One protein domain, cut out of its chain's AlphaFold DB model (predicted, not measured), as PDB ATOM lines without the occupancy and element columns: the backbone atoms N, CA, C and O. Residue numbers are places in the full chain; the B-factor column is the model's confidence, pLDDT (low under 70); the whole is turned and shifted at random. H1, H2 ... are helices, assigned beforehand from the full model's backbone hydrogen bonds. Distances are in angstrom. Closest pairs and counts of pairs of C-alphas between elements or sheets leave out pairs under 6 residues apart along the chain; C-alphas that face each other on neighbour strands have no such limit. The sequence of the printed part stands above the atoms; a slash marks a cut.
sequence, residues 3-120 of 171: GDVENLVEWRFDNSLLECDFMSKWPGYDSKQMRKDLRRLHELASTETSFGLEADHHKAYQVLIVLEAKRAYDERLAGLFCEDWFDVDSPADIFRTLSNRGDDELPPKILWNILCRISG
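What this domain is: This is residues 3 to 120 of the 171 residues of an uncharacterized protein of Caenorhabditis remanei (UniProt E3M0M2). What would one see first? The long helix H4 runs through the middle as a core; H1 and H3, side by side, pack across it on one side, H6 crosses it on another, and H5 folds back alongside it. Short H2 makes a corner after H1. What is it made of? The 118 printed residues hold six named helices, H1 to H6 in order, and no named strand: all helix. It is compact, with a radius of gyration of the C-alphas of 14.0 A and spans of 38 by 30 by 28 A.

How they stand to each other: What touches the hub? The hub H4, residues 55 to 77, touches H3, residues 31 to 46, about perpendicular at 83 degrees, with closest C-alphas Leu 38 and Ala 60, 5.0 A. With residues 64 to 69 alone it touches H6, residues 108 to 119; closest C-alphas Glu 68 and Ile 114, 6.4 A. H4 and H5, residues 91 to 101, form a hairpin at a shallow tilt of 25 degrees; closest C-alphas Lys 70 and Pro 91, 5.2 A. What else touches? H1, residues 3 to 19, touches H3 with residues 6 to 13 alone, opposite ways at a shallow tilt of 28 degrees; closest C-alphas Glu 10 and Arg 35, 7.0 A. H2, residues 21 to 25, touches H1 only at the corner, only just, with 3 pairs of C-alphas within 8 A; closest Leu 17 and Met 23, 5.7 A. Are the helix backbones within hydrogen-bond range? Every O i to N i+4 pair is in H3, H4, H5 and H6, 12 of 13 in H1 and 0 of 1 in H2, where 2 of 2 O i to N i+3 pairs are.

Where its parts are: Where is H4? It runs 33.6 A from C-alpha 55 at (206.143, 171.562, 287.912) to C-alpha 77 at (203.139, 200.526, 271.106). How long are others? H1 measures 24.7 A and H3 22.6 A.

The domain as a whole: What is loose? Residues 45 to 51 stand free, and the link from H4 to H5 is long, 13 residues; the printed part has no cut. Where is confidence low? Residues 3 to 7, 49 to 51 and 81 to 83 have pLDDT under 70.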
ATOM      1  N   GLY A   3     226.767 185.365 282.346       46.62
ATOM      2  CA  GLY A   3     226.357 186.330 283.380       46.62
ATOM      3  C   GLY A   3     225.502 187.504 282.881       46.62
ATOM      4  O   GLY A   3     224.707 188.039 283.645       46.62
ATOM      5  N   ASP A   4     225.611 187.895 281.608       56.19
ATOM      6  CA  ASP A   4     224.875 189.055 281.071       56.19
ATOM      7  C   ASP A   4     223.402 188.740 280.750       56.19
ATOM      8  O   ASP A   4     222.548 189.624 280.811       56.19
ATOM      9  N   VAL A   5     223.081 187.478 280.439       56.59
ATOM     10  CA  VAL A   5     221.716 187.040 280.089       56.59
ATOM     11  C   VAL A   5     220.875 186.769 281.337       56.59
ATOM     12  O   VAL A   5     219.692 187.114 281.366       56.59
ATOM     13  N   GLU A   6     221.487 186.227 282.394       58.09
ATOM     14  CA  GLU A   6     220.827 186.014 283.687       58.09
ATOM     15  C   GLU A   6     220.351 187.351 284.280       58.09
ATOM     16  O   GLU A   6     219.180 187.502 284.637       58.09
ATOM     17  N   ASN A   7     221.215 188.371 284.228       66.44
ATOM     18  CA  ASN A   7     220.876 189.741 284.615       66.44
ATOM     19  C   ASN A   7     219.721 190.324 283.785       66.44
ATOM     20  O   ASN A   7     218.930 191.113 284.301       66.44
ATOM     21  N   LEU A   8     219.589 189.938 282.511       80.06
ATOM     22  CA  LEU A   8     218.544 190.459 281.633       80.06
ATOM     23  C   LEU A   8     217.159 189.897 281.976       80.06
ATOM     24  O   LEU A   8     216.191 190.657 281.996       80.06
ATOM     25  N   VAL A   9     217.033 188.590 282.232       83.56
ATOM     26  CA  VAL A   9     215.731 187.978 282.570       83.56
ATOM     27  C   VAL A   9     215.230 188.491 283.917       83.56
ATOM     28  O   VAL A   9     214.060 188.861 284.026       83.56
ATOM     29  N   GLU A  10     216.112 188.579 284.916       86.00
ATOM     30  CA  GLU A  10     215.757 189.128 286.226       86.00
ATOM     31  C   GLU A  10     215.347 190.599 286.132       86.00
ATOM     32  O   GLU A  10     214.287 190.975 286.630       86.00
ATOM     33  N   TRP A  11     216.122 191.417 285.415       89.06
ATOM     34  CA  TRP A  11     215.797 192.825 285.194       89.06
ATOM     35  C   TRP A  11     214.457 193.004 284.466       89.06
ATOM     36  O   TRP A  11     213.637 193.835 284.859       89.06
ATOM     37  N   ARG A  12     214.185 192.192 283.433       90.06
ATOM     38  CA  ARG A  12     212.898 192.206 282.717       90.06
ATOM     39  C   ARG A  12     211.739 191.849 283.641       90.06
ATOM     40  O   ARG A  12     210.678 192.470 283.547       90.06
ATOM     41  N   PHE A  13     211.925 190.848 284.494       94.06
ATOM     42  CA  PHE A  13     210.919 190.439 285.465       94.06
ATOM     43  C   PHE A  13     210.646 191.551 286.482       94.06
ATOM     44  O   PHE A  13     209.487 191.916 286.682       94.06
ATOM     45  N   ASP A  14     211.692 192.147 287.049       93.06
ATOM     46  CA  ASP A  14     211.572 193.206 288.052       93.06
ATOM     47  C   ASP A  14     210.904 194.466 287.483       93.06
ATOM     48  O   ASP A  14     209.981 194.998 288.099       93.06
ATOM     49  N   ASN A  15     211.265 194.892 286.270       93.06
ATOM     50  CA  ASN A  15     210.568 195.997 285.604       93.06
ATOM     51  C   ASN A  15     209.103 195.671 285.323       93.06
ATOM     52  O   ASN A  15     208.226 196.501 285.541       93.06
ATOM     53  N   SER A  16     208.817 194.445 284.882       93.56
ATOM     54  CA  SER A  16     207.437 194.031 284.618       93.56
ATOM     55  C   SER A  16     206.604 194.000 285.898       93.56
ATOM     56  O   SER A  16     205.436 194.359 285.855       93.56
ATOM     57  N   LEU A  17     207.180 193.634 287.046       93.31
ATOM     58  CA  LEU A  17     206.488 193.724 288.335       93.31
ATOM     59  C   LEU A  17     206.136 195.165 288.724       93.31
ATOM     60  O   LEU A  17     205.103 195.379 289.356       93.31
ATOM     61  N   LEU A  18     206.984 196.134 288.373       92.44
ATOM     62  CA  LEU A  18     206.750 197.553 288.655       92.44
ATOM     63  C   LEU A  18     205.704 198.161 287.713       92.44
ATOM     64  O   LEU A  18     204.871 198.955 288.144       92.44
ATOM     65  N   GLU A  19     205.745 197.789 286.436       92.94
ATOM     66  CA  GLU A  19     204.900 198.369 285.388       92.94
ATOM     67  C   GLU A  19     203.541 197.668 285.243       92.94
ATOM     68  O   GLU A  19     202.578 198.272 284.774       92.94
ATOM     69  N   CYS A  20     203.449 196.388 285.612       93.69
ATOM     70  CA  CYS A  20     202.269 195.550 285.403       93.69
ATOM     71  C   CYS A  20     201.742 194.999 286.730       93.69
ATOM     72  O   CYS A  20     202.199 193.970 287.235       93.69
ATOM     73  N   ASP A  21     200.700 195.637 287.263       91.75
ATOM     74  CA  ASP A  21     200.083 195.269 288.541       91.75
ATOM     75  C   ASP A  21     199.584 193.811 288.583       91.75
ATOM     76  O   ASP A  21     199.608 193.167 289.636       91.75
ATOM     77  N   PHE A  22     199.166 193.261 287.440       93.31
ATOM     78  CA  PHE A  22     198.671 191.892 287.315       93.31
ATOM     79  C   PHE A  22     199.740 190.829 287.582       93.31
ATOM     80  O   PHE A  22     199.388 189.746 288.040       93.31
ATOM     81  N   MET A  23     201.028 191.127 287.380       93.00
ATOM     82  CA  MET A  23     202.113 190.163 287.620       93.00
ATOM     83  C   MET A  23     202.157 189.717 289.086       93.00
ATOM     84  O   MET A  23     202.412 188.553 289.382       93.00
ATOM     85  N   SER A  24     201.824 190.625 290.007       92.44
ATOM     86  CA  SER A  24     201.749 190.345 291.446       92.44
ATOM     87  C   SER A  24     200.510 189.540 291.869       92.44
ATOM     88  O   SER A  24     200.415 189.118 293.020       92.44
ATOM     89  N   LYS A  25     199.552 189.320 290.957       94.31
ATOM     90  CA  LYS A  25     198.242 188.709 291.241       94.31
ATOM     91  C   LYS A  25     198.170 187.233 290.840       94.31
ATOM     92  O   LYS A  25     197.070 186.691 290.736       94.31
ATOM     93  N   TRP A  26     199.303 186.580 290.571       94.38
ATOM     94  CA  TRP A  26     199.317 185.169 290.178       94.38
ATOM     95  C   TRP A  26     198.852 184.279 291.345       94.38
ATOM     96  O   TRP A  26     199.460 184.308 292.419       94.38
ATOM     97  N   PRO A  27     197.785 183.475 291.180       93.62
ATOM     98  CA  PRO A  27     197.239 182.682 292.276       93.62
ATOM     99  C   PRO A  27     198.255 181.674 292.824       93.62
ATOM    100  O   PRO A  27     198.735 180.805 292.097       93.62
ATOM    101  N   GLY A  28     198.577 181.783 294.117       92.81
ATOM    102  CA  GLY A  28     199.475 180.848 294.804       92.81
ATOM    103  C   GLY A  28     200.928 180.874 294.318       92.81
ATOM    104  O   GLY A  28     201.651 179.905 294.548       92.81
ATOM    105  N   TYR A  29     201.351 181.939 293.633       94.81
ATOM    106  CA  TYR A  29     202.705 182.075 293.110       94.81
ATOM    107  C   TYR A  29     203.188 183.508 293.331       94.81
ATOM    108  O   TYR A  29     202.833 184.422 292.596       94.81
ATOM    109  N   ASP A  30     203.939 183.726 294.409       94.81
ATOM    110  CA  ASP A  30     204.436 185.059 294.740       94.81
ATOM    111  C   ASP A  30     205.670 185.443 293.909       94.81
ATOM    112  O   ASP A  30     206.369 184.600 293.341       94.81
ATOM    113  N   SER A  31     205.967 186.742 293.864       94.06
ATOM    114  CA  SER A  31     207.063 187.289 293.061       94.06
ATOM    115  C   SER A  31     208.450 186.794 293.478       94.06
ATOM    116  O   SER A  31     209.358 186.727 292.648       94.06
ATOM    117  N   LYS A  32     208.644 186.430 294.751       93.88
ATOM    118  CA  LYS A  32     209.923 185.906 295.241       93.88
ATOM    119  C   LYS A  32     210.141 184.486 294.723       93.88
ATOM    120  O   LYS A  32     211.244 184.175 294.272       93.88
ATOM    121  N   GLN A  33     209.100 183.661 294.760       95.25
ATOM    122  CA  GLN A  33     209.110 182.304 294.230       95.25
ATOM    123  C   GLN A  33     209.238 182.315 292.700       95.25
ATOM    124  O   GLN A  33     210.095 181.617 292.173       95.25
ATOM    125  N   MET A  34     208.519 183.202 292.000       95.00
ATOM    126  CA  MET A  34     208.678 183.399 290.549       95.00
ATOM    127  C   MET A  34     210.119 183.695 290.148       95.00
ATOM    128  O   MET A  34     210.644 183.071 289.230       95.00
ATOM    129  N   ARG A  35     210.778 184.629 290.847       93.44
ATOM    130  CA  ARG A  35     212.172 184.988 290.558       93.44
ATOM    131  C   ARG A  35     213.107 183.792 290.737       93.44
ATOM    132  O   ARG A  35     213.992 183.568 289.916       93.44
ATOM    133  N   LYS A  36     212.900 183.016 291.806       93.44
ATOM    134  CA  LYS A  36     213.680 181.806 292.086       93.44
ATOM    135  C   LYS A  36     213.497 180.755 290.988       93.44
ATOM    136  O   LYS A  36     214.483 180.192 290.524       93.44
ATOM    137  N   ASP A  37     212.264 180.507 290.565       94.06
ATOM    138  CA  ASP A  37     211.975 179.466 289.579       94.06
ATOM    139  C   ASP A  37     212.398 179.883 288.163       94.06
ATOM    140  O   ASP A  37     212.862 179.041 287.398       94.06
ATOM    141  N   LEU A  38     212.333 181.179 287.828       92.75
ATOM    142  CA  LEU A  38     212.922 181.729 286.599       92.75
ATOM    143  C   LEU A  38     214.437 181.504 286.543       92.75
ATOM    144  O   LEU A  38     214.942 181.057 285.514       92.75
ATOM    145  N   ARG A  39     215.151 181.758 287.649       90.44
ATOM    146  CA  ARG A  39     216.584 181.443 287.758       90.44
ATOM    147  C   ARG A  39     216.850 179.960 287.555       90.44
ATOM    148  O   ARG A  39     217.653 179.599 286.703       90.44
ATOM    149  N   ARG A  40     216.113 179.102 288.262       89.62
ATOM    150  CA  ARG A  40     216.257 177.645 288.152       89.62
ATOM    151  C   ARG A  40     216.003 177.146 286.726       89.62
ATOM    152  O   ARG A  40     216.719 176.277 286.238       89.62
ATOM    153  N   LEU A  41     215.006 177.706 286.040       89.69
ATOM    154  CA  LEU A  41     214.712 177.382 284.645       89.69
ATOM    155  C   LEU A  41     215.852 177.808 283.703       89.69
ATOM    156  O   LEU A  41     216.193 177.062 282.787       89.69
ATOM    157  N   HIS A  42     216.453 178.977 283.928       86.88
ATOM    158  CA  HIS A  42     217.611 179.444 283.161       86.88
ATOM    159  C   HIS A  42     218.860 178.579 283.401       86.88
ATOM    160  O   HIS A  42     219.546 178.199 282.450       86.88
ATOM    161  N   GLU A  43     219.135 178.230 284.660       87.12
ATOM    162  CA  GLU A  43     220.200 177.293 285.033       87.12
ATOM    163  C   GLU A  43     220.015 175.949 284.322       87.12
ATOM    164  O   GLU A  43     220.946 175.469 283.681       87.12
ATOM    165  N   LEU A  44     218.797 175.394 284.343       87.31
ATOM    166  CA  LEU A  44     218.468 174.151 283.646       87.31
ATOM    167  C   LEU A  44     218.710 174.251 282.133       87.31
ATOM    168  O   LEU A  44     219.282 173.341 281.540       87.31
ATOM    169  N   ALA A  45     218.306 175.358 281.504       82.81
ATOM    170  CA  ALA A  45     218.538 175.582 280.076       82.81
ATOM    171  C   ALA A  45     220.033 175.719 279.720       82.81
ATOM    172  O   ALA A  45     220.411 175.506 278.570       82.81
ATOM    173  N   SER A  46     220.875 176.066 280.697       82.06
ATOM    174  CA  SER A  46     222.325 176.221 280.531       82.06
ATOM    175  C   SER A  46     223.111 174.933 280.809       82.06
ATOM    176  O   SER A  46     224.295 174.862 280.479       82.06
ATOM    177  N   THR A  47     222.495 173.923 281.429       81.56
ATOM    178  CA  THR A  47     223.153 172.642 281.715       81.56
ATOM    179  C   THR A  47     223.101 171.698 280.514       81.56
ATOM    180  O   THR A  47     222.052 171.503 279.913       81.56
ATOM    181  N   GLU A  48     224.222 171.039 280.205       70.31
ATOM    182  CA  GLU A  48     224.309 170.022 279.138       70.31
ATOM    183  C   GLU A  48     223.589 168.707 279.498       70.31
ATOM    184  O   GLU A  48     223.417 167.823 278.661       70.31
ATOM    185  N   THR A  49     223.174 168.553 280.757       66.94
ATOM    186  CA  THR A  49     222.532 167.339 281.262       66.94
ATOM    187  C   THR A  49     221.016 167.443 281.151       66.94
ATOM    188  O   THR A  49     220.394 168.369 281.668       66.94
ATOM    189  N   SER A  50     220.400 166.457 280.503       61.19
ATOM    190  CA  SER A  50     218.951 166.391 280.320       61.19
ATOM    191  C   SER A  50     218.274 165.952 281.623       61.19
ATOM    192  O   SER A  50     218.114 164.760 281.881       61.19
ATOM    193  N   PHE A  51     217.877 166.903 282.467       67.44
ATOM    194  CA  PHE A  51     216.972 166.623 283.584       67.44
ATOM    195  C   PHE A  51     215.513 166.742 283.138       67.44
ATOM    196  O   PHE A  51     215.176 167.497 282.225       67.44
ATOM    197  N   GLY A  52     214.628 165.988 283.792       74.19
ATOM    198  CA  GLY A  52     213.191 166.119 283.572       74.19
ATOM    199  C   GLY A  52     212.686 167.509 283.970       74.19
ATOM    200  O   GLY A  52     213.159 168.105 284.938       74.19
ATOM    201  N   LEU A  53     211.698 168.025 283.237       82.31
ATOM    202  CA  LEU A  53     210.999 169.245 283.635       82.31
ATOM    203  C   LEU A  53     210.100 168.957 284.847       82.31
ATOM    204  O   LEU A  53     209.280 168.041 284.820       82.31
ATOM    205  N   GLU A  54     210.245 169.760 285.898       88.44
ATOM    206  CA  GLU A  54     209.415 169.727 287.098       88.44
ATOM    207  C   GLU A  54     208.270 170.745 286.985       88.44
ATOM    208  O   GLU A  54     208.278 171.636 286.130       88.44
ATOM    209  N   ALA A  55     207.286 170.647 287.883       87.19
ATOM    210  CA  ALA A  55     206.143 171.562 287.912       87.19
ATOM    211  C   ALA A  55     206.561 173.040 288.055       87.19
ATOM    212  O   ALA A  55     205.953 173.913 287.431       87.19
ATOM    213  N   ASP A  56     207.619 173.319 288.817       89.31
ATOM    214  CA  ASP A  56     208.122 174.682 289.015       89.31
ATOM    215  C   ASP A  56     208.768 175.238 287.735       89.31
ATOM    216  O   ASP A  56     208.561 176.403 287.398       89.31
ATOM    217  N   HIS A  57     209.438 174.390 286.940       90.94
ATOM    218  CA  HIS A  57     209.943 174.776 285.616       90.94
ATOM    219  C   HIS A  57     208.792 175.168 284.683       90.94
ATOM    220  O   HIS A  57     208.886 176.167 283.975       90.94
ATOM    221  N   HIS A  58     207.677 174.431 284.721       90.19
ATOM    222  CA  HIS A  58     206.495 174.771 283.930       90.19
ATOM    223  C   HIS A  58     205.887 176.116 284.355       90.19
ATOM    224  O   HIS A  58     205.581 176.950 283.506       90.19
ATOM    225  N   LYS A  59     205.767 176.384 285.661       92.81
ATOM    226  CA  LYS A  59     205.277 177.680 286.161       92.81
ATOM    227  C   LYS A  59     206.200 178.840 285.786       92.81
ATOM    228  O   LYS A  59     205.720 179.883 285.349       92.81
ATOM    229  N   ALA A  60     207.515 178.676 285.922       93.88
ATOM    230  CA  ALA A  60     208.492 179.663 285.460       93.88
ATOM    231  C   ALA A  60     208.373 179.921 283.951       93.88
ATOM    232  O   ALA A  60     208.429 181.067 283.507       93.88
ATOM    233  N   TYR A  61     208.121 178.871 283.169       92.88
ATOM    234  CA  TYR A  61     207.902 178.989 281.734       92.88
ATOM    235  C   TYR A  61     206.659 179.825 281.400       92.88
ATOM    236  O   TYR A  61     206.705 180.688 280.525       92.88
ATOM    237  N   GLN A  62     205.563 179.648 282.142       94.88
ATOM    238  CA  GLN A  62     204.369 180.486 281.996       94.88
ATOM    239  C   GLN A  62     204.665 181.963 282.299       94.88
ATOM    240  O   GLN A  62     204.166 182.843 281.599       94.88
ATOM    241  N   VAL A  63     205.516 182.254 283.289       95.50
ATOM    242  CA  VAL A  63     205.962 183.629 283.569       95.50
ATOM    243  C   VAL A  63     206.759 184.192 282.388       95.50
ATOM    244  O   VAL A  63     206.479 185.311 281.960       95.50
ATOM    245  N   LEU A  64     207.680 183.423 281.795       94.69
ATOM    246  CA  LEU A  64     208.409 183.844 280.587       94.69
ATOM    247  C   LEU A  64     207.470 184.164 279.418       94.69
ATOM    248  O   LEU A  64     207.684 185.163 278.732       94.69
ATOM    249  N   ILE A  65     206.408 183.373 279.219       95.31
ATOM    250  CA  ILE A  65     205.396 183.643 278.186       95.31
ATOM    251  C   ILE A  65     204.756 185.021 278.402       95.31
ATOM    252  O   ILE A  65     204.619 185.789 277.451       95.31
ATOM    253  N   VAL A  66     204.405 185.371 279.643       96.25
ATOM    254  CA  VAL A  66     203.827 186.688 279.959       96.25
ATOM    255  C   VAL A  66     204.839 187.818 279.744       96.25
ATOM    256  O   VAL A  66     204.485 188.849 279.173       96.25
ATOM    257  N   LEU A  67     206.100 187.629 280.144       95.38
ATOM    258  CA  LEU A  67     207.159 188.627 279.942       95.38
ATOM    259  C   LEU A  67     207.436 188.888 278.455       95.38
ATOM    260  O   LEU A  67     207.743 190.020 278.068       95.38
ATOM    261  N   GLU A  68     207.339 187.862 277.613       93.62
ATOM    262  CA  GLU A  68     207.517 188.012 276.169       93.62
ATOM    263  C   GLU A  68     206.271 188.590 275.488       93.62
ATOM    264  O   GLU A  68     206.406 189.417 274.589       93.62
ATOM    265  N   ALA A  69     205.070 188.266 275.973       93.69
ATOM    266  CA  ALA A  69     203.841 188.937 275.553       93.69
ATOM    267  C   ALA A  69     203.878 190.442 275.869       93.69
ATOM    268  O   ALA A  69     203.524 191.257 275.020       93.69
ATOM    269  N   LYS A  70     204.355 190.829 277.062       94.25
ATOM    270  CA  LYS A  70     204.558 192.241 277.418       94.25
ATOM    271  C   LYS A  70     205.534 192.912 276.455       94.25
ATOM    272  O   LYS A  70     205.235 193.973 275.929       94.25
ATOM    273  N   ARG A  71     206.668 192.270 276.170       91.38
ATOM    274  CA  ARG A  71     207.649 192.808 275.223       91.38
ATOM    275  C   ARG A  71     207.052 193.009 273.826       91.38
ATOM    276  O   ARG A  71     207.240 194.074 273.252       91.38
ATOM    277  N   ALA A  72     206.318 192.029 273.298       90.50
ATOM    278  CA  ALA A  72     205.645 192.162 272.004       90.50
ATOM    279  C   ALA A  72     204.620 193.313 272.005       90.50
ATOM    280  O   ALA A  72     204.522 194.068 271.038       90.50
ATOM    281  N   TYR A  73     203.893 193.489 273.112       91.69
ATOM    282  CA  TYR A  73     202.976 194.610 273.306       91.69
ATOM    283  C   TYR A  73     203.699 195.967 273.310       91.69
ATOM    284  O   TYR A  73     203.279 196.885 272.607       91.69
ATOM    285  N   ASP A  74     204.802 196.090 274.050       90.88
ATOM    286  CA  ASP A  74     205.596 197.321 274.131       90.88
ATOM    287  C   ASP A  74     206.220 197.676 272.772       90.88
ATOM    288  O   ASP A  74     206.172 198.828 272.342       90.88
ATOM    289  N   GLU A  75     206.746 196.683 272.045       89.31
ATOM    290  CA  GLU A  75     207.260 196.860 270.681       89.31
ATOM    291  C   GLU A  75     206.149 197.325 269.720       89.31
ATOM    292  O   GLU A  75     206.398 198.174 268.858       89.31
ATOM    293  N   ARG A  76     204.909 196.832 269.883       88.00
ATOM    294  CA  ARG A  76     203.731 197.294 269.125       88.00
ATOM    295  C   ARG A  76     203.401 198.748 269.429       88.00
ATOM    296  O   ARG A  76     203.202 199.522 268.497       88.00
ATOM    297  N   LEU A  77     203.380 199.136 270.704       89.38
ATOM    298  CA  LEU A  77     203.139 200.526 271.106       89.38
ATOM    299  C   LEU A  77     204.236 201.478 270.613       89.38
ATOM    300  O   LEU A  77     203.943 202.616 270.255       89.38
ATOM    301  N   ALA A  78     205.480 201.008 270.554       89.06
ATOM    302  CA  ALA A  78     206.611 201.765 270.029       89.06
ATOM    303  C   ALA A  78     206.651 201.835 268.487       89.06
ATOM    304  O   ALA A  78     207.530 202.493 267.934       89.06
ATOM    305  N   GLY A  79     205.742 201.149 267.779       85.69
ATOM    306  CA  GLY A  79     205.750 201.061 266.315       85.69
ATOM    307  C   GLY A  79     206.916 200.243 265.743       85.69
ATOM    308  O   GLY A  79     207.213 200.342 264.556       85.69
ATOM    309  N   LEU A  80     207.585 199.443 266.579       80.12
ATOM    310  CA  LEU A  80     208.704 198.570 266.205       80.12
ATOM    311  C   LEU A  80     208.234 197.184 265.747       80.12
ATOM    312  O   LEU A  80     209.003 196.425 265.161       80.12
ATOM    313  N   PHE A  81     206.977 196.849 266.032       66.94
ATOM    314  CA  PHE A  81     206.399 195.537 265.794       66.94
ATOM    315  C   PHE A  81     205.372 195.582 264.659       66.94
ATOM    316  O   PHE A  81     204.396 196.328 264.722       66.94
ATOM    317  N   CYS A  82     205.593 194.766 263.627       58.34
ATOM    318  CA  CYS A  82     204.785 194.720 262.402       58.34
ATOM    319  C   CYS A  82     204.258 193.300 262.117       58.34
ATOM    320  O   CYS A  82     204.067 192.916 260.966       58.34
ATOM    321  N   GLU A  83     204.077 192.476 263.152       67.56
ATOM    322  CA  GLU A  83     203.616 191.099 262.969       67.56
ATOM    323  C   GLU A  83     202.160 190.931 263.418       67.56
ATOM    324  O   GLU A  83     201.759 191.319 264.513       67.56
ATOM    325  N   ASP A  84     201.360 190.310 262.554       78.12
ATOM    326  CA  ASP A  84     199.909 190.136 262.688       78.12
ATOM    327  C   ASP A  84     199.509 189.005 263.659       78.12
ATOM    328  O   ASP A  84     198.371 188.526 263.655       78.12
ATOM    329  N   TRP A  85     200.460 188.465 264.424       85.38
ATOM    330  CA  TRP A  85     200.204 187.333 265.312       85.38
ATOM    331  C   TRP A  85     199.818 187.749 266.725       85.38
ATOM    332  O   TRP A  85     199.117 186.984 267.388       85.38
ATOM    333  N   PHE A  86     200.251 188.929 267.180       87.12
ATOM    334  CA  PHE A  86     199.980 189.421 268.529       87.12
ATOM    335  C   PHE A  86     198.746 190.335 268.552       87.12
ATOM    336  O   PHE A  86     198.830 191.556 268.708       87.12
ATOM    337  N   ASP A  87     197.587 189.703 268.377       85.31
ATOM    338  CA  ASP A  87     196.265 190.337 268.365       85.31
ATOM    339  C   ASP A  87     195.588 190.235 269.741       85.31
ATOM    340  O   ASP A  87     194.543 189.609 269.912       85.31
ATOM    341  N   VAL A  88     196.257 190.762 270.767       86.50
ATOM    342  CA  VAL A  88     195.673 190.927 272.107       86.50
ATOM    343  C   VAL A  88     195.696 192.389 272.522       86.50
ATOM    344  O   VAL A  88     196.605 193.147 272.160       86.50
ATOM    345  N   ASP A  89     194.693 192.781 273.301       88.44
ATOM    346  CA  ASP A  89     194.556 194.144 273.807       88.44
ATOM    347  C   ASP A  89     195.567 194.438 274.914       88.44
ATOM    348  O   ASP A  89     196.027 195.569 275.043       88.44
ATOM    349  N   SER A  90     195.941 193.426 275.703       92.25
ATOM    350  CA  SER A  90     196.895 193.571 276.799       92.25
ATOM    351  C   SER A  90     197.630 192.259 277.111       92.25
ATOM    352  O   SER A  90     197.026 191.184 277.064       92.25
ATOM    353  N   PRO A  91     198.906 192.303 277.552       94.44
ATOM    354  CA  PRO A  91     199.578 191.133 278.129       94.44
ATOM    355  C   PRO A  91     198.849 190.562 279.362       94.44
ATOM    356  O   PRO A  91     199.015 189.384 279.685       94.44
ATOM    357  N   ALA A  92     197.983 191.351 280.014       95.81
ATOM    358  CA  ALA A  92     197.126 190.889 281.104       95.81
ATOM    359  C   ALA A  92     196.156 189.768 280.678       95.81
ATOM    360  O   ALA A  92     195.780 188.936 281.506       95.81
ATOM    361  N   ASP A  93     195.758 189.711 279.404       95.00
ATOM    362  CA  ASP A  93     194.858 188.670 278.893       95.00
ATOM    363  C   ASP A  93     195.576 187.325 278.734       95.00
ATOM    364  O   ASP A  93     195.013 186.267 279.042       95.00
ATOM    365  N   ILE A  94     196.858 187.365 278.357       96.00
ATOM    366  CA  ILE A  94     197.743 186.193 278.349       96.00
ATOM    367  C   ILE A  94     197.938 185.686 279.777       96.00
ATOM    368  O   ILE A  94     197.707 184.507 280.050       96.00
ATOM    369  N   PHE A  95     198.262 186.588 280.709       96.38
ATOM    370  CA  PHE A  95     198.359 186.267 282.133       96.38
ATOM    371  C   PHE A  95     197.068 185.628 282.668       96.38
ATOM    372  O   PHE A  95     197.116 184.595 283.338       96.38
ATOM    373  N   ARG A  96     195.895 186.196 282.357       95.81
ATOM    374  CA  ARG A  96     194.602 185.675 282.822       95.81
ATOM    375  C   ARG A  96     194.323 184.281 282.271       95.81
ATOM    376  O   ARG A  96     193.764 183.453 282.987       95.81
ATOM    377  N   THR A  97     194.697 184.021 281.023       95.62
ATOM    378  CA  THR A  97     194.526 182.699 280.410       95.62
ATOM    379  C   THR A  97     195.420 181.672 281.100       95.62
ATOM    380  O   THR A  97     194.918 180.658 281.580       95.62
ATOM    381  N   LEU A  98     196.707 181.983 281.264       95.12
ATOM    382  CA  LEU A  98     197.675 181.091 281.908       95.12
ATOM    383  C   LEU A  98     197.326 180.795 283.369       95.12
ATOM    384  O   LEU A  98     197.290 179.635 283.765       95.12
ATOM    385  N   SER A  99     197.010 181.828 284.150       93.00
ATOM    386  CA  SER A  99     196.716 181.691 285.584       93.00
ATOM    387  C   SER A  99     195.416 180.939 285.886       93.00
ATOM    388  O   SER A  99     195.331 180.298 286.930       93.00
ATOM    389  N   ASN A 100     194.412 181.001 285.000       92.25
ATOM    390  CA  ASN A 100     193.093 180.408 285.260       92.25
ATOM    391  C   ASN A 100     192.814 179.122 284.477       92.25
ATOM    392  O   ASN A 100     191.990 178.320 284.913       92.25
ATOM    393  N   ARG A 101     193.411 178.955 283.294       89.81
ATOM    394  CA  ARG A 101     193.037 177.897 282.342       89.81
ATOM    395  C   ARG A 101     194.215 177.066 281.835       89.81
ATOM    396  O   ARG A 101     193.989 175.971 281.330       89.81
ATOM    397  N   GLY A 102     195.444 177.551 282.002       89.06
ATOM    398  CA  GLY A 102     196.650 176.907 281.483       89.06
ATOM    399  C   GLY A 102     197.014 177.346 280.061       89.06
ATOM    400  O   GLY A 102     196.317 178.131 279.417       89.06
ATOM    401  N   ASP A 103     198.152 176.849 279.589       85.44
ATOM    402  CA  ASP A 103     198.777 177.181 278.302       85.44
ATOM    403  C   ASP A 103     198.055 176.585 277.085       85.44
ATOM    404  O   ASP A 103     198.032 177.206 276.025       85.44
ATOM    405  N   ASP A 104     197.396 175.438 277.249       85.69
ATOM    406  CA  ASP A 104     196.579 174.772 276.222       85.69
ATOM    407  C   ASP A 104     195.441 175.642 275.652       85.69
ATOM    408  O   ASP A 104     194.949 175.369 274.553       85.69
ATOM    409  N   GLU A 105     195.006 176.651 276.407       91.25
ATOM    410  CA  GLU A 105     193.910 177.553 276.042       91.25
ATOM    411  C   GLU A 105     194.403 178.849 275.379       91.25
ATOM    412  O   GLU A 105     193.593 179.665 274.933       91.25
ATOM    413  N   LEU A 106     195.721 179.050 275.272       91.38
ATOM    414  CA  LEU A 106     196.264 180.163 274.500       91.38
ATOM    415  C   LEU A 106     196.049 179.933 272.995       91.38
ATOM    416  O   LEU A 106     196.248 178.817 272.500       91.38
ATOM    417  N   PRO A 107     195.713 180.983 272.219       90.31
ATOM    418  CA  PRO A 107     195.646 180.874 270.771       90.31
ATOM    419  C   PRO A 107     196.966 180.324 270.211       90.31
ATOM    420  O   PRO A 107     198.022 180.899 270.488       90.31
ATOM    421  N   PRO A 108     196.948 179.259 269.382       88.69
ATOM    422  CA  PRO A 108     198.177 178.623 268.913       88.69
ATOM    423  C   PRO A 108     199.139 179.596 268.229       88.69
ATOM    424  O   PRO A 108     200.344 179.513 268.434       88.69
ATOM    425  N   LYS A 109     198.613 180.555 267.452       89.19
ATOM    426  CA  LYS A 109     199.428 181.576 266.778       89.19
ATOM    427  C   LYS A 109     200.210 182.438 267.779       89.19
ATOM    428  O   LYS A 109     201.357 182.764 267.510       89.19
ATOM    429  N   ILE A 110     199.618 182.767 268.927       91.12
ATOM    430  CA  ILE A 110     200.278 183.537 269.989       91.12
ATOM    431  C   ILE A 110     201.296 182.672 270.713       91.12
ATOM    432  O   ILE A 110     202.454 183.063 270.820       91.12
ATOM    433  N   LEU A 111     200.871 181.488 271.166       91.94
ATOM    434  CA  LEU A 111     201.734 180.578 271.908       91.94
ATOM    435  C   LEU A 111     202.998 180.274 271.102       91.94
ATOM    436  O   LEU A 111     204.084 180.632 271.537       91.94
ATOM    437  N   TRP A 112     202.872 179.707 269.900       91.31
ATOM    438  CA  TRP A 112     204.029 179.261 269.118       91.31
ATOM    439  C   TRP A 112     204.989 180.393 268.735       91.31
ATOM    440  O   TRP A 112     206.195 180.185 268.816       91.31
ATOM    441  N   ASN A 113     204.502 181.593 268.396       91.25
ATOM    442  CA  ASN A 113     205.400 182.722 268.122       91.25
ATOM    443  C   ASN A 113     206.115 183.221 269.388       91.25
ATOM    444  O   ASN A 113     207.304 183.526 269.326       91.25
ATOM    445  N   ILE A 114     205.451 183.238 270.551       92.00
ATOM    446  CA  ILE A 114     206.128 183.523 271.826       92.00
ATOM    447  C   ILE A 114     207.199 182.466 272.118       92.00
ATOM    448  O   ILE A 114     208.318 182.826 272.477       92.00
ATOM    449  N   LEU A 115     206.899 181.176 271.920       90.75
ATOM    450  CA  LEU A 115     207.878 180.099 272.110       90.75
ATOM    451  C   LEU A 115     209.094 180.292 271.193       90.75
ATOM    452  O   LEU A 115     210.226 180.185 271.665       90.75
ATOM    453  N   CYS A 116     208.883 180.630 269.917       90.38
ATOM    454  CA  CYS A 116     209.960 180.980 268.989       90.38
ATOM    455  C   CYS A 116     210.796 182.162 269.498       90.38
ATOM    456  O   CYS A 116     212.021 182.099 269.476       90.38
ATOM    457  N   ARG A 117     210.161 183.231 269.995       88.62
ATOM    458  CA  ARG A 117     210.863 184.412 270.532       88.62
ATOM    459  C   ARG A 117     211.688 184.104 271.782       88.62
ATOM    460  O   ARG A 117     212.800 184.607 271.897       88.62
ATOM    461  N   ILE A 118     211.174 183.267 272.684       89.31
ATOM    462  CA  ILE A 118     211.890 182.843 273.898       89.31
ATOM    463  C   ILE A 118     213.096 181.965 273.541       89.31
ATOM    464  O   ILE A 118     214.177 182.149 274.093       89.31
ATOM    465  N   SER A 119     212.910 181.009 272.631       86.12
ATOM    466  CA  SER A 119     213.915 179.988 272.297       86.12
ATOM    467  C   SER A 119     214.911 180.404 271.212       86.12
ATOM    468  O   SER A 119     215.954 179.774 271.065       86.12
ATOM    469  N   GLY A 120     214.588 181.425 270.417       85.44
ATOM    470  CA  GLY A 120     215.373 181.816 269.248       85.44
ATOM    471  C   GLY A 120     215.298 180.830 268.075       85.44
ATOM    472  O   GLY A 120     216.020 181.017 267.098       85.44
TER     473      GLY A 120